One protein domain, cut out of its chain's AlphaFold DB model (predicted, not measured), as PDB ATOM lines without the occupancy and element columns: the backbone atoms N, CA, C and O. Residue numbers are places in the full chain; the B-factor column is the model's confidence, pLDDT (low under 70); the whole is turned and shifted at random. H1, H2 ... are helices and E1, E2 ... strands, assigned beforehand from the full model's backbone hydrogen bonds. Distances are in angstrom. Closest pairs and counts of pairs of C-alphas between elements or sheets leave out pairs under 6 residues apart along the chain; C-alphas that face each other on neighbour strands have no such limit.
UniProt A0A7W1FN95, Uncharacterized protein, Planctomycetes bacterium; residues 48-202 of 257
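Overview. This is residues 48 to 202 of the 257 residues of an uncharacterized protein of Planctomycetes bacterium (UniProt A0A7W1FN95). A small twisted sheet of four strands has one long helix, H1, packed along one face, and H1 continues past the sheet to a second helix, H2, which stands beside the edge strand E1 and crosswise to H1. Long loops, residues 73 to 96 and 123 to 158, make much of the rest on the H2 side. The printed part has 155 residues, with four named helices and four named strands in the order H1 H2 H3 E1 E2 H4 E3 E4; under half of its residues are in named elements, and the class is mixed, helices and strands. The sheet runs E1 E2 E3 E4, all antiparallel. The whole is compact, with a radius of gyration of the C-alphas of 14.5 A and spans of 41 by 36 by 30 A.

Arrangement. Begin at the sheet, only just strongly twisted, its C-alphas up to 4.1 A off the best plane. Edge strand E1, residues 159 to 161, forms a hairpin with E2, residues 174 to 178; N 160 and O 177 are 2.9 A apart, within hydrogen-bond range. E2 is antiparallel to E3, residues 187 to 192, with N 191 and O 176 at 2.8 A. E3 forms a hairpin with edge strand E4, residues 197 to 201, with N 190 and O 198 at 2.9 A. Look next at H1, residues 48 to 72: it makes two layers with the sheet, a helix on one face, at a height of 8.3 A, over E2 and E3 and along the strands, at 26 degrees to E3 on the local plane; its closest C-alphas to E3 are Gly 56 and Met 189, 5.9 A. With residues 65 to 69 alone it touches H2, residues 97 to 114, about perpendicular at 72 degrees, only just; the closest C-alphas are Met 66 and Val 111, 6.4 A. H2 only grazes the sheet, with residues 100 to 108. H3, residues 119 to 122, touches H1, C-alphas Leu 121 and Asn 58 being closest at 5.1 A. H4, residues 181 to 184, is on the same face as H1, over none of the strands. Every O i to N i+4 pair is within hydrogen-bond range in H1 and H2; H3 and H4 are too short for such a pair.

Along the chain. Find C-alpha 48 at (-16.480, -114.791, 40.503); from there H1 runs 36.3 A to C-alpha 72 at (-16.154, -81.609, 55.206). H2 is 25.3 A long, H3 5.7 A and H4 5.4 A. E1 measures 6.9 A, E2 11.2 A, E3 15.7 A and E4 13.3 A, ending at C-alpha 201, (-20.575, -116.249, 54.815).

Size, cuts and confidence. The C-alphas farthest apart, Pro 49 and Ala 85, are 41.5 A apart. The printed part has no cut. The links H1 to H2, H3 to E1 and E1 to E2 are long. Mean pLDDT of the printed part is 83.7; look for values under 70 at, among others, residues 82 to 88 and 151 to 155.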
ATOM      1  N   LYS A  48     -15.796-114.946  39.205       82.81
ATOM      2  CA  LYS A  48     -16.480-114.791  40.503       82.81
ATOM      3  C   LYS A  48     -15.614-114.093  41.564       82.81
ATOM      4  O   LYS A  48     -16.078-113.081  42.095       82.81
ATOM      5  N   PRO A  49     -14.376-114.546  41.858       85.75
ATOM      6  CA  PRO A  49     -13.523-113.865  42.833       85.75
ATOM      7  C   PRO A  49     -13.149-112.451  42.377       85.75
ATOM      8  O   PRO A  49     -13.152-111.533  43.190       85.75
ATOM      9  N   ALA A  50     -12.928-112.231  41.075       88.75
ATOM     10  CA  ALA A  50     -12.651-110.899  40.538       88.75
ATOM     11  C   ALA A  50     -13.801-109.907  40.795       88.75
ATOM     12  O   ALA A  50     -13.566-108.785  41.242       88.75
ATOM     13  N   ARG A  51     -15.056-110.326  40.580       90.62
ATOM     14  CA  ARG A  51     -16.237-109.497  40.875       90.62
ATOM     15  C   ARG A  51     -16.407-109.226  42.370       90.62
ATOM     16  O   ARG A  51     -16.791-108.116  42.724       90.62
ATOM     17  N   GLN A  52     -16.095-110.199  43.230       90.56
ATOM     18  CA  GLN A  52     -16.107-110.025  44.690       90.56
ATOM     19  C   GLN A  52     -15.057-109.009  45.149       90.56
ATOM     20  O   GLN A  52     -15.379-108.088  45.893       90.56
ATOM     21  N   MET A  53     -13.825-109.115  44.646       91.94
ATOM     22  CA  MET A  53     -12.769-108.140  44.937       91.94
ATOM     23  C   MET A  53     -13.140-106.737  44.450       91.94
ATOM     24  O   MET A  53     -12.941-105.765  45.171       91.94
ATOM     25  N   GLN A  54     -13.729-106.624  43.257       94.38
ATOM     26  CA  GLN A  54     -14.202-105.342  42.739       94.38
ATOM     27  C   GLN A  54     -15.345-104.767  43.588       94.38
ATOM     28  O   GLN A  54     -15.363-103.568  43.836       94.38
ATOM     29  N   CYS A  55     -16.270-105.605  44.065       92.81
ATOM     30  CA  CYS A  55     -17.331-105.199  44.986       92.81
ATOM     31  C   CYS A  55     -16.749-104.633  46.289       92.81
ATOM     32  O   CYS A  55     -17.119-103.539  46.702       92.81
ATOM     33  N   GLY A  56     -15.764-105.320  46.874       93.69
ATOM     34  CA  GLY A  56     -15.053-104.828  48.050       93.69
ATOM     35  C   GLY A  56     -14.313-103.511  47.808       93.69
ATOM     36  O   GLY A  56     -14.404-102.590  48.611       93.69
ATOM     37  N   LYS A  57     -13.641-103.374  46.661       95.62
ATOM     38  CA  LYS A  57     -12.976-102.124  46.269       95.62
ATOM     39  C   LYS A  57     -13.963-100.966  46.098       95.62
ATOM     40  O   LYS A  57     -13.659 -99.844  46.483       95.62
ATOM     41  N   ASN A  58     -15.132-101.227  45.518       95.88
ATOM     42  CA  ASN A  58     -16.189-100.229  45.403       95.88
ATOM     43  C   ASN A  58     -16.664 -99.779  46.793       95.88
ATOM     44  O   ASN A  58     -16.771 -98.582  47.042       95.88
ATOM     45  N   GLN A  59     -16.883-100.728  47.707       95.12
ATOM     46  CA  GLN A  59     -17.293-100.432  49.076       95.12
ATOM     47  C   GLN A  59     -16.249 -99.608  49.845       95.12
ATOM     48  O   GLN A  59     -16.611 -98.615  50.469       95.12
ATOM     49  N   SER A  60     -14.957 -99.941  49.758       95.62
ATOM     50  CA  SER A  60     -13.913 -99.158  50.435       95.62
ATOM     51  C   SER A  60     -13.772 -97.742  49.868       95.62
ATOM     52  O   SER A  60     -13.507 -96.803  50.615       95.62
ATOM     53  N   GLN A  61     -14.009 -97.554  48.566       96.50
ATOM     54  CA  GLN A  61     -14.052 -96.223  47.953       96.50
ATOM     55  C   GLN A  61     -15.266 -95.411  48.413       96.50
ATOM     56  O   GLN A  61     -15.122 -94.225  48.703       96.50
ATOM     57  N   ILE A  62     -16.440 -96.043  48.524       96.12
ATOM     58  CA  ILE A  62     -17.635 -95.409  49.096       96.12
ATOM     59  C   ILE A  62     -17.371 -95.022  50.554       96.12
ATOM     60  O   ILE A  62     -17.641 -93.886  50.924       96.12
ATOM     61  N   MET A  63     -16.776 -95.912  51.354       95.38
ATOM     62  CA  MET A  63     -16.410 -95.624  52.744       95.38
ATOM     63  C   MET A  63     -15.468 -94.423  52.851       95.38
ATOM     64  O   MET A  63     -15.723 -93.503  53.621       95.38
ATOM     65  N   GLY A  64     -14.404 -94.387  52.043       95.38
ATOM     66  CA  GLY A  64     -13.473 -93.256  52.032       95.38
ATOM     67  C   GLY A  64     -14.167 -91.932  51.702       95.38
ATOM     68  O   GLY A  64     -13.875 -90.911  52.319       95.38
ATOM     69  N   ALA A  65     -15.137 -91.954  50.789       96.00
ATOM     70  CA  ALA A  65     -15.952 -90.784  50.495       96.00
ATOM     71  C   ALA A  65     -16.928 -90.410  51.622       96.00
ATOM     72  O   ALA A  65     -17.143 -89.226  51.857       96.00
ATOM     73  N   MET A  66     -17.498 -91.385  52.335       94.12
ATOM     74  CA  MET A  66     -18.327 -91.126  53.520       94.12
ATOM     75  C   MET A  66     -17.518 -90.435  54.620       94.12
ATOM     76  O   MET A  66     -17.994 -89.467  55.204       94.12
ATOM     77  N   VAL A  67     -16.276 -90.870  54.848       93.44
ATOM     78  CA  VAL A  67     -15.356 -90.237  55.807       93.44
ATOM     79  C   VAL A  67     -14.971 -88.822  55.357       93.44
ATOM     80  O   VAL A  67     -15.004 -87.890  56.157       93.44
ATOM     81  N   ALA A  68     -14.655 -88.630  54.072       94.75
ATOM     82  CA  ALA A  68     -14.357 -87.303  53.525       94.75
ATOM     83  C   ALA A  68     -15.552 -86.343  53.653       94.75
ATOM     84  O   ALA A  68     -15.387 -85.167  53.985       94.75
ATOM     85  N   TYR A  69     -16.764 -86.853  53.437       93.19
ATOM     86  CA  TYR A  69     -17.997 -86.110  53.658       93.19
ATOM     87  C   TYR A  69     -18.178 -85.722  55.129       93.19
ATOM     88  O   TYR A  69     -18.395 -84.552  55.419       93.19
ATOM     89  N   ALA A  70     -18.029 -86.676  56.053       91.00
ATOM     90  CA  ALA A  70     -18.169 -86.428  57.487       91.00
ATOM     91  C   ALA A  70     -17.243 -85.299  57.969       91.00
ATOM     92  O   ALA A  70     -17.667 -84.416  58.709       91.00
ATOM     93  N   TYR A  71     -16.001 -85.284  57.475       92.00
ATOM     94  CA  TYR A  71     -15.028 -84.239  57.797       92.00
ATOM     95  C   TYR A  71     -15.347 -82.879  57.156       92.00
ATOM     96  O   TYR A  71     -15.098 -81.842  57.764       92.00
ATOM     97  N   SER A  72     -15.865 -82.862  55.923       93.00
ATOM     98  CA  SER A  72     -16.154 -81.609  55.206       93.00
ATOM     99  C   SER A  72     -17.429 -80.916  55.683       93.00
ATOM    100  O   SER A  72     -17.472 -79.688  55.692       93.00
ATOM    101  N   GLU A  73     -18.431 -81.685  56.106       88.69
ATOM    102  CA  GLU A  73     -19.738 -81.174  56.534       88.69
ATOM    103  C   GLU A  73     -19.910 -81.136  58.064       88.69
ATOM    104  O   GLU A  73     -21.004 -80.844  58.541       88.69
ATOM    105  N   ASP A  74     -18.855 -81.448  58.832       88.62
ATOM    106  CA  ASP A  74     -18.882 -81.570  60.304       88.62
ATOM    107  C   ASP A  74     -20.069 -82.425  60.799       88.62
ATOM    108  O   ASP A  74     -20.785 -82.103  61.749       88.62
ATOM    109  N   ALA A  75     -20.321 -83.525  60.084       85.31
ATOM    110  CA  ALA A  75     -21.472 -84.391  60.284       85.31
ATOM    111  C   ALA A  75     -21.013 -85.806  60.633       85.31
ATOM    112  O   ALA A  75     -20.181 -86.387  59.946       85.31
ATOM    113  N   ALA A  76     -21.609 -86.400  61.670       77.38
ATOM    114  CA  ALA A  76     -21.293 -87.770  62.080       77.38
ATOM    115  C   ALA A  76     -21.575 -88.807  60.977       77.38
ATOM    116  O   ALA A  76     -20.790 -89.727  60.778       77.38
ATOM    117  N   TRP A  77     -22.702 -88.658  60.272       82.69
ATOM    118  CA  TRP A  77     -23.143 -89.570  59.218       82.69
ATOM    119  C   TRP A  77     -23.865 -88.835  58.096       82.69
ATOM    120  O   TRP A  77     -24.279 -87.684  58.235       82.69
ATOM    121  N   LEU A  78     -24.045 -89.543  56.978       87.50
ATOM    122  CA  LEU A  78     -24.875 -89.098  55.868       87.50
ATOM    123  C   LEU A  78     -26.325 -88.908  56.344       87.50
ATOM    124  O   LEU A  78     -27.048 -89.888  56.542       87.50
ATOM    125  N   ASP A  79     -26.758 -87.654  56.483       86.62
ATOM    126  CA  ASP A  79     -28.170 -87.313  56.667       86.62
ATOM    127  C   ASP A  79     -28.707 -86.533  55.455       86.62
ATOM    128  O   ASP A  79     -28.553 -85.309  55.378       86.62
ATOM    129  N   PRO A  80     -29.382 -87.209  54.506       84.75
ATOM    130  CA  PRO A  80     -30.002 -86.559  53.353       84.75
ATOM    131  C   PRO A  80     -31.143 -85.591  53.715       84.75
ATOM    132  O   PRO A  80     -31.648 -84.909  52.828       84.75
ATOM    133  N   ARG A  81     -31.561 -85.491  54.986       82.25
ATOM    134  CA  ARG A  81     -32.586 -84.535  55.445       82.25
ATOM    135  C   ARG A  81     -32.004 -83.185  55.874       82.25
ATOM    136  O   ARG A  81     -32.728 -82.195  55.851       82.25
ATOM    137  N   GLY A  82     -30.734 -83.143  56.291       68.94
ATOM    138  CA  GLY A  82     -30.167 -82.016  57.045       68.94
ATOM    139  C   GLY A  82     -29.656 -80.840  56.208       68.94
ATOM    140  O   GLY A  82     -29.794 -79.695  56.624       68.94
ATOM    141  N   ILE A  83     -29.085 -81.095  55.027       59.19
ATOM    142  CA  ILE A  83     -28.312 -80.069  54.289       59.19
ATOM    143  C   ILE A  83     -29.107 -79.409  53.154       59.19
ATOM    144  O   ILE A  83     -28.858 -78.262  52.791       59.19
ATOM    145  N   MET A  84     -30.121 -80.089  52.618       55.41
ATOM    146  CA  MET A  84     -30.965 -79.583  51.534       55.41
ATOM    147  C   MET A  84     -32.397 -80.072  51.776       55.41
ATOM    148  O   MET A  84     -32.740 -81.186  51.391       55.41
ATOM    149  N   ALA A  85     -33.265 -79.249  52.376       50.72
ATOM    150  CA  ALA A  85     -34.672 -79.567  52.693       50.72
ATOM    151  C   ALA A  85     -35.570 -79.945  51.478       50.72
ATOM    152  O   ALA A  85     -36.792 -80.029  51.592       50.72
ATOM    153  N   ALA A  86     -34.984 -80.160  50.299       53.41
ATOM    154  CA  ALA A  86     -35.639 -80.600  49.073       53.41
ATOM    155  C   ALA A  86     -35.959 -82.111  49.050       53.41
ATOM    156  O   ALA A  86     -36.756 -82.560  48.222       53.41
ATOM    157  N   TRP A  87     -35.367 -82.901  49.946       63.19
ATOM    158  CA  TRP A  87     -35.509 -84.355  49.966       63.19
ATOM    159  C   TRP A  87     -36.779 -84.777  50.709       63.19
ATOM    160  O   TRP A  87     -36.858 -84.678  51.930       63.19
ATOM    161  N   LYS A  88     -37.786 -85.294  49.987       61.22
ATOM    162  CA  LYS A  88     -39.025 -85.852  50.573       61.22
ATOM    163  C   LYS A  88     -38.813 -87.245  51.189       61.22
ATOM    164  O   LYS A  88     -39.567 -88.176  50.904       61.22
ATOM    165  N   LEU A  89     -37.771 -87.414  51.994       71.56
ATOM    166  CA  LEU A  89     -37.684 -88.562  52.895       71.56
ATOM    167  C   LEU A  89     -38.646 -88.334  54.071       71.56
ATOM    168  O   LEU A  89     -38.957 -87.177  54.368       71.56
ATOM    169  N   PRO A  90     -39.170 -89.394  54.715       64.62
ATOM    170  CA  PRO A  90     -40.076 -89.232  55.844       64.62
ATOM    171  C   PRO A  90     -39.472 -88.299  56.894       64.62
ATOM    172  O   PRO A  90     -38.343 -88.495  57.348       64.62
ATOM    173  N   ALA A  91     -40.222 -87.260  57.256       68.75
ATOM    174  CA  ALA A  91     -39.863 -86.408  58.375       68.75
ATOM    175  C   ALA A  91     -40.118 -87.201  59.663       68.75
ATOM    176  O   ALA A  91     -41.263 -87.528  59.970       68.75
ATOM    177  N   GLY A  92     -39.049 -87.533  60.389       72.19
ATOM    178  CA  GLY A  92     -39.117 -88.278  61.646       72.19
ATOM    179  C   GLY A  92     -38.399 -89.631  61.611       72.19
ATOM    180  O   GLY A  92     -37.568 -89.866  60.727       72.19
ATOM    181  N   PRO A  93     -38.678 -90.497  62.601       71.25
ATOM    182  CA  PRO A  93     -38.098 -91.829  62.678       71.25
ATOM    183  C   PRO A  93     -38.496 -92.660  61.464       71.25
ATOM    184  O   PRO A  93     -39.644 -92.631  61.020       71.25
ATOM    185  N   ILE A  94     -37.551 -93.435  60.949       73.06
ATOM    186  CA  ILE A  94     -37.828 -94.397  59.890       73.06
ATOM    187  C   ILE A  94     -38.300 -95.687  60.556       73.06
ATOM    188  O   ILE A  94     -37.641 -96.222  61.446       73.06
ATOM    189  N   THR A  95     -39.488 -96.136  60.159       68.44
ATOM    190  CA  THR A  95     -40.226 -97.227  60.815       68.44
ATOM    191  C   THR A  95     -40.534 -98.394  59.881       68.44
ATOM    192  O   THR A  95     -41.077 -99.397  60.335       68.44
ATOM    193  N   THR A  96     -40.197 -98.279  58.592       69.25
ATOM    194  CA  THR A  96     -40.410 -99.318  57.575       69.25
ATOM    195  C   THR A  96     -39.148 -99.514  56.735       69.25
ATOM    196  O   THR A  96     -38.437 -98.542  56.461       69.25
ATOM    197  N   ALA A  97     -38.892-100.729  56.242       67.94
ATOM    198  CA  ALA A  97     -37.747-100.977  55.358       67.94
ATOM    199  C   ALA A  97     -37.808-100.206  54.063       67.94
ATOM    200  O   ALA A  97     -36.778 -99.825  53.515       67.94
ATOM    201  N   LEU A  98     -39.017-100.012  53.535       74.56
ATOM    202  CA  LEU A  98     -39.190 -99.245  52.317       74.56
ATOM    203  C   LEU A  98     -38.623 -97.837  52.518       74.56
ATOM    204  O   LEU A  98     -37.916 -97.320  51.655       74.56
ATOM    205  N   ASP A  99     -38.888 -97.232  53.670       76.44
ATOM    206  CA  ASP A  99     -38.368 -95.916  54.002       76.44
ATOM    207  C   ASP A  99     -36.879 -95.939  54.359       76.44
ATOM    208  O   ASP A  99     -36.155 -95.039  53.934       76.44
ATOM    209  N   GLY A 100     -36.392 -96.993  55.021       77.25
ATOM    210  CA  GLY A 100     -34.958 -97.216  55.240       77.25
ATOM    211  C   GLY A 100     -34.181 -97.328  53.928       77.25
ATOM    212  O   GLY A 100     -33.170 -96.663  53.732       77.25
ATOM    213  N   ALA A 101     -34.696 -98.075  52.956       77.56
ATOM    214  CA  ALA A 101     -34.060 -98.220  51.657       77.56
ATOM    215  C   ALA A 101     -34.068 -96.924  50.833       77.56
ATOM    216  O   ALA A 101     -33.075 -96.619  50.169       77.56
ATOM    217  N   LYS A 102     -35.148 -96.131  50.897       80.62
ATOM    218  CA  LYS A 102     -35.175 -94.781  50.306       80.62
ATOM    219  C   LYS A 102     -34.157 -93.864  50.981       80.62
ATOM    220  O   LYS A 102     -33.481 -93.108  50.289       80.62
ATOM    221  N   TYR A 103     -34.040 -93.933  52.307       83.75
ATOM    222  CA  TYR A 103     -33.058 -93.161  53.061       83.75
ATOM    223  C   TYR A 103     -31.637 -93.519  52.642       83.75
ATOM    224  O   TYR A 103     -30.875 -92.628  52.280       83.75
ATOM    225  N   THR A 104     -31.310 -94.811  52.578       85.94
ATOM    226  CA  THR A 104     -30.001 -95.286  52.121       85.94
ATOM    227  C   THR A 104     -29.700 -94.836  50.692       85.94
ATOM    228  O   THR A 104     -28.611 -94.332  50.420       85.94
ATOM    229  N   ALA A 105     -30.672 -94.934  49.780       87.44
ATOM    230  CA  ALA A 105     -30.530 -94.424  48.418       87.44
ATOM    231  C   ALA A 105     -30.231 -92.916  48.394       87.44
ATOM    232  O   ALA A 105     -29.365 -92.479  47.637       87.44
ATOM    233  N   GLY A 106     -30.913 -92.132  49.233       88.69
ATOM    234  CA  GLY A 106     -30.699 -90.691  49.301       88.69
ATOM    235  C   GLY A 106     -29.392 -90.281  49.962       88.69
ATOM    236  O   GLY A 106     -28.707 -89.393  49.466       88.69
ATOM    237  N   ALA A 107     -28.984 -90.976  51.016       90.19
ATOM    238  CA  ALA A 107     -27.676 -90.803  51.632       90.19
ATOM    239  C   ALA A 107     -26.545 -91.109  50.632       90.19
ATOM    240  O   ALA A 107     -25.585 -90.346  50.519       90.19
ATOM    241  N   PHE A 108     -26.668 -92.176  49.837       92.88
ATOM    242  CA  PHE A 108     -25.677 -92.462  48.801       92.88
ATOM    243  C   PHE A 108     -25.685 -91.454  47.656       92.88
ATOM    244  O   PHE A 108     -24.633 -91.146  47.106       92.88
ATOM    245  N   GLU A 109     -26.837 -90.904  47.293       92.69
ATOM    246  CA  GLU A 109     -26.889 -89.841  46.295       92.69
ATOM    247  C   GLU A 109     -26.252 -88.540  46.813       92.69
ATOM    248  O   GLU A 109     -25.548 -87.853  46.064       92.69
ATOM    249  N   LEU A 110     -26.454 -88.230  48.096       92.06
ATOM    250  CA  LEU A 110     -25.819 -87.115  48.794       92.06
ATOM    251  C   LEU A 110     -24.295 -87.242  48.730       92.06
ATOM    252  O   LEU A 110     -23.643 -86.327  48.229       92.06
ATOM    253  N   VAL A 111     -23.731 -88.386  49.143       93.81
ATOM    254  CA  VAL A 111     -22.273 -88.602  49.090       93.81
ATOM    255  C   VAL A 111     -21.751 -88.657  47.653       93.81
ATOM    256  O   VAL A 111     -20.675 -88.142  47.358       93.81
ATOM    257  N   ALA A 112     -22.526 -89.226  46.721       94.94
ATOM    258  CA  ALA A 112     -22.154 -89.260  45.312       94.94
ATOM    259  C   ALA A 112     -22.047 -87.856  44.716       94.94
ATOM    260  O   ALA A 112     -21.132 -87.585  43.939       94.94
ATOM    261  N   THR A 113     -22.964 -86.961  45.087       93.62
ATOM    262  CA  THR A 113     -22.965 -85.588  44.581       93.62
ATOM    263  C   THR A 113     -21.893 -84.739  45.255       93.62
ATOM    264  O   THR A 113     -21.162 -84.043  44.556       93.62
ATOM    265  N   SER A 114     -21.761 -84.815  46.582       92.81
ATOM    266  CA  SER A 114     -20.800 -83.999  47.339       92.81
ATOM    267  C   SER A 114     -19.349 -84.361  47.021       92.81
ATOM    268  O   SER A 114     -18.521 -83.475  46.839       92.81
ATOM    269  N   GLN A 115     -19.052 -85.653  46.859       95.62
ATOM    270  CA  GLN A 115     -17.699 -86.146  46.580       95.62
ATOM    271  C   GLN A 115     -17.462 -86.456  45.089       95.62
ATOM    272  O   GLN A 115     -16.436 -87.030  44.729       95.62
ATOM    273  N   SER A 116     -18.396 -86.090  44.198       95.31
ATOM    274  CA  SER A 116     -18.307 -86.327  42.743       95.31
ATOM    275  C   SER A 116     -18.008 -87.789  42.360       95.31
ATOM    276  O   SER A 116     -17.241 -88.077  41.437       95.31
ATOM    277  N   ILE A 117     -18.628 -88.732  43.068       95.44
ATOM    278  CA  ILE A 117     -18.407 -90.171  42.895       95.44
ATOM    279  C   ILE A 117     -19.232 -90.678  41.705       95.44
ATOM    280  O   ILE A 117     -20.437 -90.420  41.628       95.44
ATOM    281  N   PRO A 118     -18.648 -91.454  40.777       95.62
ATOM    282  CA  PRO A 118     -19.399 -92.017  39.662       95.62
ATOM    283  C   PRO A 118     -20.416 -93.081  40.111       95.62
ATOM    284  O   PRO A 118     -20.104 -93.956  40.919       95.62
ATOM    285  N   ASN A 119     -21.596 -93.105  39.470       94.38
ATOM    286  CA  ASN A 119     -22.671 -94.084  39.727       94.38
ATOM    287  C   ASN A 119     -22.194 -95.549  39.707       94.38
ATOM    288  O   ASN A 119     -22.748 -96.396  40.403       94.38
ATOM    289  N   ALA A 120     -21.175 -95.860  38.898       93.88
ATOM    290  CA  ALA A 120     -20.640 -97.210  38.753       93.88
ATOM    291  C   ALA A 120     -20.093 -97.798  40.065       93.88
ATOM    292  O   ALA A 120     -20.079 -99.021  40.204       93.88
ATOM    293  N   LEU A 121     -19.674 -96.959  41.021       95.69
ATOM    294  CA  LEU A 121     -19.179 -97.430  42.315       95.69
ATOM    295  C   LEU A 121     -20.286 -97.952  43.219       95.69
ATOM    296  O   LEU A 121     -20.038 -98.881  43.967       95.69
ATOM    297  N   PHE A 122     -21.518 -97.467  43.085       94.75
ATOM    298  CA  PHE A 122     -22.670 -97.920  43.876       94.75
ATOM    299  C   PHE A 122     -23.347 -99.175  43.303       94.75
ATOM    300  O   PHE A 122     -24.410 -99.593  43.766       94.75
ATOM    301  N   LYS A 123     -22.735 -99.782  42.280       92.19
ATOM    302  CA  LYS A 123     -23.170-101.041  41.687       92.19
ATOM    303  C   LYS A 123     -22.242-102.177  42.113       92.19
ATOM    304  O   LYS A 123     -21.046-102.143  41.823       92.19
ATOM    305  N   CYS A 124     -22.814-103.249  42.651       90.94
ATOM    306  CA  CYS A 124     -22.119-104.524  42.766       90.94
ATOM    307  C   CYS A 124     -22.012-105.167  41.365       90.94
ATOM    308  O   CYS A 124     -23.029-105.349  40.686       90.94
ATOM    309  N   PRO A 125     -20.810-105.550  40.888       91.12
ATOM    310  CA  PRO A 125     -20.641-106.196  39.580       91.12
ATOM    311  C   PRO A 125     -21.397-107.522  39.427       91.12
ATOM    312  O   PRO A 125     -21.584-107.999  38.307       91.12
ATOM    313  N   SER A 126     -21.798-108.122  40.547       87.25
ATOM    314  CA  SER A 126     -22.594-109.340  40.579       87.25
ATOM    315  C   SER A 126     -24.090-109.106  40.811       87.25
ATOM    316  O   SER A 126     -24.842-110.069  40.685       87.25
ATOM    317  N   ALA A 127     -24.527-107.873  41.095       84.19
ATOM    318  CA  ALA A 127     -25.938-107.558  41.300       84.19
ATOM    319  C   ALA A 127     -26.761-107.731  40.024       84.19
ATOM    320  O   ALA A 127     -26.487-107.105  38.993       84.19
ATOM    321  N   SER A 128     -27.802-108.560  40.125       74.94
ATOM    322  CA  SER A 128     -28.799-108.762  39.070       74.94
ATOM    323  C   SER A 128     -29.746-107.564  38.946       74.94
ATOM    324  O   SER A 128     -30.037-107.138  37.829       74.94
ATOM    325  N   MET A 129     -30.128-106.961  40.080       68.06
ATOM    326  CA  MET A 129     -31.026-105.797  40.168       68.06
ATOM    327  C   MET A 129     -30.411-104.490  39.641       68.06
ATOM    328  O   MET A 129     -31.075-103.463  39.568       68.06
ATOM    329  N   GLY A 130     -29.146-104.517  39.212       72.31
ATOM    330  CA  GLY A 130     -28.470-103.352  38.659       72.31
ATOM    331  C   GLY A 130     -27.816-102.474  39.725       72.31
ATOM    332  O   GLY A 130     -27.374-102.951  40.764       72.31
ATOM    333  N   GLY A 131     -27.620-101.209  39.375       85.94
ATOM    334  CA  GLY A 131     -27.033-100.171  40.221       85.94
ATOM    335  C   GLY A 131     -27.871 -98.900  40.082       85.94
ATOM    336  O   GLY A 131     -28.928 -98.962  39.441       85.94
ATOM    337  N   PRO A 132     -27.393 -97.747  40.584       89.62
ATOM    338  CA  PRO A 132     -28.103 -96.496  40.391       89.62
ATOM    339  C   PRO A 132     -28.423 -96.258  38.917       89.62
ATOM    340  O   PRO A 132     -27.712 -96.720  38.011       89.62
ATOM    341  N   ASN A 133     -29.484 -95.498  38.682       88.31
ATOM    342  CA  ASN A 133     -29.967 -95.184  37.356       88.31
ATOM    343  C   ASN A 133     -28.822 -94.641  36.478       88.31
ATOM    344  O   ASN A 133     -28.144 -93.674  36.817       88.31
ATOM    345  N   LYS A 134     -28.590 -95.288  35.330       87.19
ATOM    346  CA  LYS A 134     -27.471 -94.961  34.434       87.19
ATOM    347  C   LYS A 134     -27.649 -93.633  33.699       87.19
ATOM    348  O   LYS A 134     -26.660 -93.066  33.247       87.19
ATOM    349  N   THR A 135     -28.887 -93.171  33.528       89.25
ATOM    350  CA  THR A 135     -29.195 -91.928  32.808       89.25
ATOM    351  C   THR A 135     -29.269 -90.729  33.747       89.25
ATOM    352  O   THR A 135     -29.053 -89.598  33.316       89.25
ATOM    353  N   LEU A 136     -29.521 -90.963  35.039       90.81
ATOM    354  CA  LEU A 136     -29.570 -89.917  36.052       90.81
ATOM    355  C   LEU A 136     -28.204 -89.739  36.717       90.81
ATOM    356  O   LEU A 136     -27.633 -90.670  37.281       90.81
ATOM    357  N   LYS A 137     -27.695 -88.508  36.717       92.00
ATOM    358  CA  LYS A 137     -26.574 -88.124  37.587       92.00
ATOM    359  C   LYS A 137     -27.081 -87.879  39.007       92.00
ATOM    360  O   LYS A 137     -28.207 -87.392  39.157       92.00
ATOM    361  N   ALA A 138     -26.278 -88.198  40.018       92.00
ATOM    362  CA  ALA A 138     -26.558 -87.809  41.400       92.00
ATOM    363  C   ALA A 138     -26.740 -86.279  41.483       92.00
ATOM    364  O   ALA A 138     -26.066 -85.543  40.755       92.00
ATOM    365  N   SER A 139     -27.721 -85.805  42.254       90.38
ATOM    366  CA  SER A 139     -28.021 -84.375  42.357       90.38
ATOM    367  C   SER A 139     -28.594 -84.010  43.723       90.38
ATOM    368  O   SER A 139     -29.590 -84.583  44.150       90.38
ATOM    369  N   LEU A 140     -28.058 -82.957  44.346       84.94
ATOM    370  CA  LEU A 140     -28.611 -82.392  45.586       84.94
ATOM    371  C   LEU A 140     -29.987 -81.743  45.385       84.94
ATOM    372  O   LEU A 140     -30.775 -81.659  46.322       84.94
ATOM    373  N   ASN A 141     -30.285 -81.312  44.157       85.50
ATOM    374  CA  ASN A 141     -31.517 -80.597  43.819       85.50
ATOM    375  C   ASN A 141     -32.685 -81.539  43.491       85.50
ATOM    376  O   ASN A 141     -33.778 -81.078  43.153       85.50
ATOM    377  N   ARG A 142     -32.462 -82.858  43.500       85.50
ATOM    378  CA  ARG A 142     -33.505 -83.830  43.182       85.50
ATOM    379  C   ARG A 142     -34.419 -84.017  44.391       85.50
ATOM    380  O   ARG A 142     -33.968 -84.277  45.495       85.50
ATOM    381  N   THR A 143     -35.727 -83.932  44.163       81.75
ATOM    382  CA  THR A 143     -36.752 -84.082  45.214       81.75
ATOM    383  C   THR A 143     -37.260 -85.519  45.376       81.75
ATOM    384  O   THR A 143     -38.214 -85.776  46.112       81.75
ATOM    385  N   THR A 144     -36.647 -86.469  44.667       84.75
ATOM    386  CA  THR A 144     -37.012 -87.889  44.610       84.75
ATOM    387  C   THR A 144     -35.766 -88.761  44.742       84.75
ATOM    388  O   THR A 144     -34.669 -88.336  44.408       84.75
ATOM    389  N   VAL A 145     -35.933 -90.019  45.152       83.62
ATOM    390  CA  VAL A 145     -34.822 -90.982  45.299       83.62
ATOM    391  C   VAL A 145     -34.541 -91.795  44.025       83.62
ATOM    392  O   VAL A 145     -33.864 -92.816  44.074       83.62
ATOM    393  N   LEU A 146     -35.052 -91.366  42.863       88.19
ATOM    394  CA  LEU A 146     -35.037 -92.145  41.610       88.19
ATOM    395  C   LEU A 146     -33.637 -92.469  41.063       88.19
ATOM    396  O   LEU A 146     -33.503 -93.284  40.151       88.19
ATOM    397  N   TRP A 147     -32.590 -91.817  41.571       90.62
ATOM    398  CA  TRP A 147     -31.215 -92.183  41.244       90.62
ATOM    399  C   TRP A 147     -30.844 -93.543  41.838       90.62
ATOM    400  O   TRP A 147     -30.335 -94.394  41.116       90.62
ATOM    401  N   GLY A 148     -31.114 -93.751  43.128       86.06
ATOM    402  CA  GLY A 148     -30.727 -94.948  43.882       86.06
ATOM    403  C   GLY A 148     -31.884 -95.905  44.192       86.06
ATOM    404  O   GLY A 148     -31.677 -96.930  44.843       86.06
ATOM    405  N   TRP A 149     -33.093 -95.606  43.717       82.88
ATOM    406  CA  TRP A 149     -34.308 -96.370  43.989       82.88
ATOM    407  C   TRP A 149     -35.155 -96.576  42.728       82.88
ATOM    408  O   TRP A 149     -35.448 -95.606  42.024       82.88
ATOM    409  N   ASP A 150     -35.605 -97.811  42.477       77.62
ATOM    410  CA  ASP A 150     -36.583 -98.113  41.429       77.62
ATOM    411  C   ASP A 150     -37.998 -98.256  42.033       77.62
ATOM    412  O   ASP A 150     -38.261 -99.192  42.795       77.62
ATOM    413  N   PRO A 151     -38.944 -97.356  41.701       63.56
ATOM    414  CA  PRO A 151     -40.318 -97.436  42.191       63.56
ATOM    415  C   PRO A 151     -41.102 -98.650  41.665       63.56
ATOM    416  O   PRO A 151     -42.127 -98.981  42.258       63.56
ATOM    417  N   ALA A 152     -40.659 -99.307  40.585       65.31
ATOM    418  CA  ALA A 152     -41.344-100.450  39.977       65.31
ATOM    419  C   ALA A 152     -40.858-101.820  40.491       65.31
ATOM    420  O   ALA A 152     -41.507-102.827  40.215       65.31
ATOM    421  N   GLY A 153     -39.741-101.878  41.227       58.91
ATOM    422  CA  GLY A 153     -39.106-103.152  41.590       58.91
ATOM    423  C   GLY A 153     -38.217-103.165  42.839       58.91
ATOM    424  O   GLY A 153     -37.721-104.232  43.188       58.91
ATOM    425  N   GLY A 154     -38.022-102.045  43.543       62.38
ATOM    426  CA  GLY A 154     -37.184-101.995  44.748       62.38
ATOM    427  C   GLY A 154     -35.729-101.565  44.499       62.38
ATOM    428  O   GLY A 154     -35.417-100.944  43.489       62.38
ATOM    429  N   VAL A 155     -34.850-101.799  45.484       58.62
ATOM    430  CA  VAL A 155     -33.571-101.078  45.694       58.62
ATOM    431  C   VAL A 155     -32.663-101.018  44.451       58.62
ATOM    432  O   VAL A 155     -32.221-102.057  43.963       58.62
ATOM    433  N   ALA A 156     -32.287 -99.809  44.001       70.38
ATOM    434  CA  ALA A 156     -31.367 -99.637  42.867       70.38
ATOM    435  C   ALA A 156     -29.886 -99.522  43.283       70.38
ATOM    436  O   ALA A 156     -29.009 -99.793  42.472       70.38
ATOM    437  N   VAL A 157     -29.559 -99.168  44.532       85.00
ATOM    438  CA  VAL A 157     -28.176 -99.249  45.047       85.00
ATOM    439  C   VAL A 157     -27.888-100.655  45.572       85.00
ATOM    440  O   VAL A 157     -28.667-101.208  46.341       85.00
ATOM    441  N   SER A 158     -26.749-101.241  45.192       88.50
ATOM    442  CA  SER A 158     -26.397-102.608  45.608       88.50
ATOM    443  C   SER A 158     -25.892-102.713  47.051       88.50
ATOM    444  O   SER A 158     -25.574-103.808  47.503       88.50
ATOM    445  N   TYR A 159     -25.772-101.591  47.756       89.62
ATOM    446  CA  TYR A 159     -25.164-101.512  49.078       89.62
ATOM    447  C   TYR A 159     -26.139-100.972  50.121       89.62
ATOM    448  O   TYR A 159     -27.100-100.273  49.803       89.62
ATOM    449  N   ALA A 160     -25.875-101.320  51.367       87.06
ATOM    450  CA  ALA A 160     -26.535-100.894  52.594       87.06
ATOM    451  C   ALA A 160     -25.470-100.269  53.503       87.06
ATOM    452  O   ALA A 160     -24.323-100.712  53.415       87.06
ATOM    453  N   PHE A 161     -25.810 -99.293  54.357       87.62
ATOM    454  CA  PHE A 161     -24.885 -98.772  55.382       87.62
ATOM    455  C   PHE A 161     -25.546 -98.615  56.766       87.62
ATOM    456  O   PHE A 161     -26.751 -98.408  56.889       87.62
ATOM    457  N   ASP A 162     -24.755 -98.705  57.835       83.12
ATOM    458  CA  ASP A 162     -25.228 -98.575  59.211       83.12
ATOM    459  C   ASP A 162     -25.276 -97.101  59.630       83.12
ATOM    460  O   ASP A 162     -24.410 -96.582  60.330       83.12
ATOM    461  N   TRP A 163     -26.343 -96.427  59.219       79.56
ATOM    462  CA  TRP A 163     -26.793 -95.126  59.726       79.56
ATOM    463  C   TRP A 163     -26.867 -94.966  61.259       79.56
ATOM    464  O   TRP A 163     -26.943 -93.835  61.730       79.56
ATOM    465  N   ALA A 164     -26.869 -96.048  62.049       74.38
ATOM    466  CA  ALA A 164     -26.927 -95.979  63.508       74.38
ATOM    467  C   ALA A 164     -25.553 -96.164  64.172       74.38
ATOM    468  O   ALA A 164     -25.463 -96.170  65.406       74.38
ATOM    469  N   SER A 165     -24.495 -96.311  63.373       78.56
ATOM    470  CA  SER A 165     -23.126 -96.398  63.861       78.56
ATOM    471  C   SER A 165     -22.747 -95.179  64.716       78.56
ATOM    472  O   SER A 165     -23.253 -94.079  64.495       78.56
ATOM    473  N   PRO A 166     -21.884 -95.319  65.737       79.06
ATOM    474  CA  PRO A 166     -21.228 -94.163  66.338       79.06
ATOM    475  C   PRO A 166     -20.287 -93.508  65.312       79.06
ATOM    476  O   PRO A 166     -19.834 -94.222  64.421       79.06
ATOM    477  N   PRO A 167     -19.961 -92.209  65.440       80.94
ATOM    478  CA  PRO A 167     -19.020 -91.517  64.548       80.94
ATOM    479  C   PRO A 167     -17.649 -92.205  64.445       80.94
ATOM    480  O   PRO A 167     -17.048 -92.216  63.376       80.94
ATOM    481  N   ASP A 168     -17.204 -92.829  65.541       83.31
ATOM    482  CA  ASP A 168     -15.956 -93.590  65.635       83.31
ATOM    483  C   ASP A 168     -16.261 -95.089  65.818       83.31
ATOM    484  O   ASP A 168     -16.234 -95.607  66.943       83.31
ATOM    485  N   PRO A 169     -16.638 -95.812  64.749       83.25
ATOM    486  CA  PRO A 169     -16.898 -97.239  64.845       83.25
ATOM    487  C   PRO A 169     -15.629 -98.029  65.161       83.25
ATOM    488  O   PRO A 169     -14.541 -97.738  64.665       83.25
ATOM    489  N   SER A 170     -15.783 -99.094  65.942       83.31
ATOM    490  CA  SER A 170     -14.720-100.068  66.161       83.31
ATOM    491  C   SER A 170     -14.383-100.828  64.873       83.31
ATOM    492  O   SER A 170     -15.209-100.965  63.966       83.31
ATOM    493  N   SER A 171     -13.165-101.372  64.796       86.00
ATOM    494  CA  SER A 171     -12.680-102.125  63.629       86.00
ATOM    495  C   SER A 171     -13.476-103.403  63.343       86.00
ATOM    496  O   SER A 171     -13.351-103.979  62.274       86.00
ATOM    497  N   ASP A 172     -14.269-103.891  64.292       82.19
ATOM    498  CA  ASP A 172     -15.114-105.080  64.161       82.19
ATOM    499  C   ASP A 172     -16.577-104.762  63.816       82.19
ATOM    500  O   ASP A 172     -17.329-105.675  63.469       82.19
ATOM    501  N   ARG A 173     -16.979-103.483  63.828       81.69
ATOM    502  CA  ARG A 173     -18.325-103.071  63.429       81.69
ATOM    503  C   ARG A 173     -18.437-103.015  61.914       81.69
ATOM    504  O   ARG A 173     -17.662-102.328  61.251       81.69
ATOM    505  N   VAL A 174     -19.438-103.698  61.368       85.62
ATOM    506  CA  VAL A 174     -19.768-103.606  59.946       85.62
ATOM    507  C   VAL A 174     -20.498-102.290  59.683       85.62
ATOM    508  O   VAL A 174     -21.492-101.996  60.338       85.62
ATOM    509  N   ILE A 175     -20.025-101.512  58.712       89.38
ATOM    510  CA  ILE A 175     -20.583-100.193  58.381       89.38
ATOM    511  C   ILE A 175     -21.236-100.175  57.007       89.38
ATOM    512  O   ILE A 175     -22.226 -99.481  56.831       89.38
ATOM    513  N   LEU A 176     -20.706-100.913  56.031       92.19
ATOM    514  CA  LEU A 176     -21.215-100.953  54.656       92.19
ATOM    515  C   LEU A 176     -21.230-102.410  54.174       92.19
ATOM    516  O   LEU A 176     -20.264-103.132  54.403       92.19
ATOM    517  N   ALA A 177     -22.289-102.862  53.502       90.19
ATOM    518  CA  ALA A 177     -22.395-104.237  53.001       90.19
ATOM    519  C   ALA A 177     -23.184-104.324  51.684       90.19
ATOM    520  O   ALA A 177     -23.912-103.402  51.331       90.19
ATOM    521  N   ASP A 178     -23.029-105.425  50.938       84.69
ATOM    522  CA  ASP A 178     -23.898-105.762  49.790       84.69
ATOM    523  C   ASP A 178     -25.293-106.193  50.288       84.69
ATOM    524  O   ASP A 178     -25.394-106.934  51.266       84.69
ATOM    525  N   ARG A 179     -26.354-105.732  49.615       76.69
ATOM    526  CA  ARG A 179     -27.761-106.028  49.936       76.69
ATOM    527  C   ARG A 179     -28.250-107.400  49.468       76.69
ATOM    528  O   ARG A 179     -29.260-107.865  49.983       76.69
ATOM    529  N   ASP A 180     -27.596-108.043  48.498       71.50
ATOM    530  CA  ASP A 180     -28.060-109.331  47.961       71.50
ATOM    531  C   ASP A 180     -26.959-110.417  47.986       71.50
ATOM    532  O   ASP A 180     -26.035-110.406  47.170       71.50
ATOM    533  N   PRO A 181     -27.062-111.431  48.866       63.28
ATOM    534  CA  PRO A 181     -26.072-112.497  49.008       63.28
ATOM    535  C   PRO A 181     -26.098-113.457  47.822       63.28
ATOM    536  O   PRO A 181     -25.133-114.200  47.593       63.28
ATOM    537  N   LYS A 182     -27.183-113.463  47.034       68.56
ATOM    538  CA  LYS A 182     -27.274-114.256  45.804       68.56
ATOM    539  C   LYS A 182     -26.258-113.762  44.778       68.56
ATOM    540  O   LYS A 182     -25.773-114.565  43.982       68.56
ATOM    541  N   ASN A 183     -25.821-112.503  44.871       71.00
ATOM    542  CA  ASN A 183     -24.745-111.939  44.047       71.00
ATOM    543  C   ASN A 183     -23.408-112.673  44.240       71.00
ATOM    544  O   ASN A 183     -22.518-112.649  43.379       71.00
ATOM    545  N   HIS A 184     -23.223-113.332  45.379       75.44
ATOM    546  CA  HIS A 184     -21.923-113.820  45.820       75.44
ATOM    547  C   HIS A 184     -21.956-115.262  46.345       75.44
ATOM    548  O   HIS A 184     -21.014-115.684  47.018       75.44
ATOM    549  N   THR A 185     -22.959-116.048  45.936       80.38
ATOM    550  CA  THR A 185     -23.127-117.462  46.320       80.38
ATOM    551  C   THR A 185     -23.269-117.618  47.839       80.38
ATOM    552  O   THR A 185     -22.490-118.339  48.459       80.38
ATOM    553  N   LEU A 186     -24.235-116.915  48.439       73.31
ATOM    554  CA  LEU A 186     -24.486-116.928  49.891       73.31
ATOM    555  C   LEU A 186     -23.315-116.370  50.712       73.31
ATOM    556  O   LEU A 186     -23.037-116.789  51.835       73.31
ATOM    557  N   ALA A 187     -22.608-115.408  50.133       80.19
ATOM    558  CA  ALA A 187     -21.628-114.604  50.836       80.19
ATOM    559  C   ALA A 187     -21.951-113.129  50.624       80.19
ATOM    560  O   ALA A 187     -22.589-112.774  49.642       80.19
ATOM    561  N   THR A 188     -21.461-112.276  51.506       83.56
ATOM    562  CA  THR A 188     -21.634-110.828  51.425       83.56
ATOM    563  C   THR A 188     -20.267-110.188  51.592       83.56
ATOM    564  O   THR A 188     -19.465-110.620  52.420       83.56
ATOM    565  N   MET A 189     -19.963-109.188  50.770       88.69
ATOM    566  CA  MET A 189     -18.802-108.334  51.007       88.69
ATOM    567  C   MET A 189     -19.219-107.248  51.984       88.69
ATOM    568  O   MET A 189     -20.279-106.644  51.798       88.69
ATOM    569  N   ALA A 190     -18.407-107.027  53.008       91.06
ATOM    570  CA  ALA A 190     -18.703-106.067  54.049       91.06
ATOM    571  C   ALA A 190     -17.458-105.255  54.405       91.06
ATOM    572  O   ALA A 190     -16.349-105.793  54.437       91.06
ATOM    573  N   THR A 191     -17.654-103.968  54.661       94.06
ATOM    574  CA  THR A 191     -16.624-103.011  55.060       94.06
ATOM    575  C   THR A 191     -16.849-102.600  56.502       94.06
ATOM    576  O   THR A 191     -17.983-102.332  56.908       94.06
ATOM    577  N   PHE A 192     -15.760-102.558  57.256       89.94
ATOM    578  CA  PHE A 192     -15.749-102.336  58.693       89.94
ATOM    579  C   PHE A 192     -15.354-100.897  59.045       89.94
ATOM    580  O   PHE A 192     -14.997-100.116  58.160       89.94
ATOM    581  N   GLY A 193     -15.445-100.536  60.328       87.44
ATOM    582  CA  GLY A 193     -15.176 -99.181  60.825       87.44
ATOM    583  C   GLY A 193     -13.786 -98.622  60.500       87.44
ATOM    584  O   GLY A 193     -13.639 -97.429  60.270       87.44
ATOM    585  N   ASP A 194     -12.779 -99.482  60.380       89.12
ATOM    586  CA  ASP A 194     -11.405 -99.150  59.961       89.12
ATOM    587  C   ASP A 194     -11.196 -99.240  58.429       89.12
ATOM    588  O   ASP A 194     -10.065 -99.271  57.941       89.12
ATOM    589  N   ALA A 195     -12.292 -99.317  57.668       92.00
ATOM    590  CA  ALA A 195     -12.356 -99.447  56.215       92.00
ATOM    591  C   ALA A 195     -11.776-100.744  55.618       92.00
ATOM    592  O   ALA A 195     -11.713-100.866  54.386       92.00
ATOM    593  N   HIS A 196     -11.395-101.743  56.425       94.00
ATOM    594  CA  HIS A 196     -11.038-103.043  55.862       94.00
ATOM    595  C   HIS A 196     -12.282-103.747  55.313       94.00
ATOM    596  O   HIS A 196     -13.401-103.563  55.791       94.00
ATOM    597  N   VAL A 197     -12.084-104.575  54.286       93.56
ATOM    598  CA  VAL A 197     -13.171-105.309  53.635       93.56
ATOM    599  C   VAL A 197     -12.986-106.797  53.869       93.56
ATOM    600  O   VAL A 197     -11.916-107.349  53.604       93.56
ATOM    601  N   LYS A 198     -14.050-107.472  54.304       91.75
ATOM    602  CA  LYS A 198     -14.061-108.917  54.518       91.75
ATOM    603  C   LYS A 198     -15.234-109.563  53.799       91.75
ATOM    604  O   LYS A 198     -16.304-108.981  53.630       91.75
ATOM    605  N   LYS A 199     -15.021-110.806  53.374       88.88
ATOM    606  CA  LYS A 199     -16.089-111.682  52.904       88.88
ATOM    607  C   LYS A 199     -16.733-112.355  54.110       88.88
ATOM    608  O   LYS A 199     -16.050-113.044  54.866       88.88
ATOM    609  N   LEU A 200     -18.038-112.185  54.255       83.94
ATOM    610  CA  LEU A 200     -18.860-112.841  55.263       83.94
ATOM    611  C   LEU A 200     -19.660-113.963  54.600       83.94
ATOM    612  O   LEU A 200     -20.130-113.813  53.474       83.94
ATOM    613  N   LYS A 201     -19.779-115.104  55.273       80.62
ATOM    614  CA  LYS A 201     -20.575-116.249  54.815       80.62
ATOM    615  C   LYS A 201     -21.943-116.172  55.480       80.62
ATOM    616  O   LYS A 201     -22.015-116.005  56.695       80.62
ATOM    617  N   VAL A 202     -23.009-116.287  54.697       69.00
ATOM    618  CA  VAL A 202     -24.366-116.377  55.240       69.00
ATOM    619  C   VAL A 202     -24.548-117.786  55.798       69.00
ATOM    620  O   VAL A 202     -24.289-118.768  55.103       69.00
TER     621      VAL A 202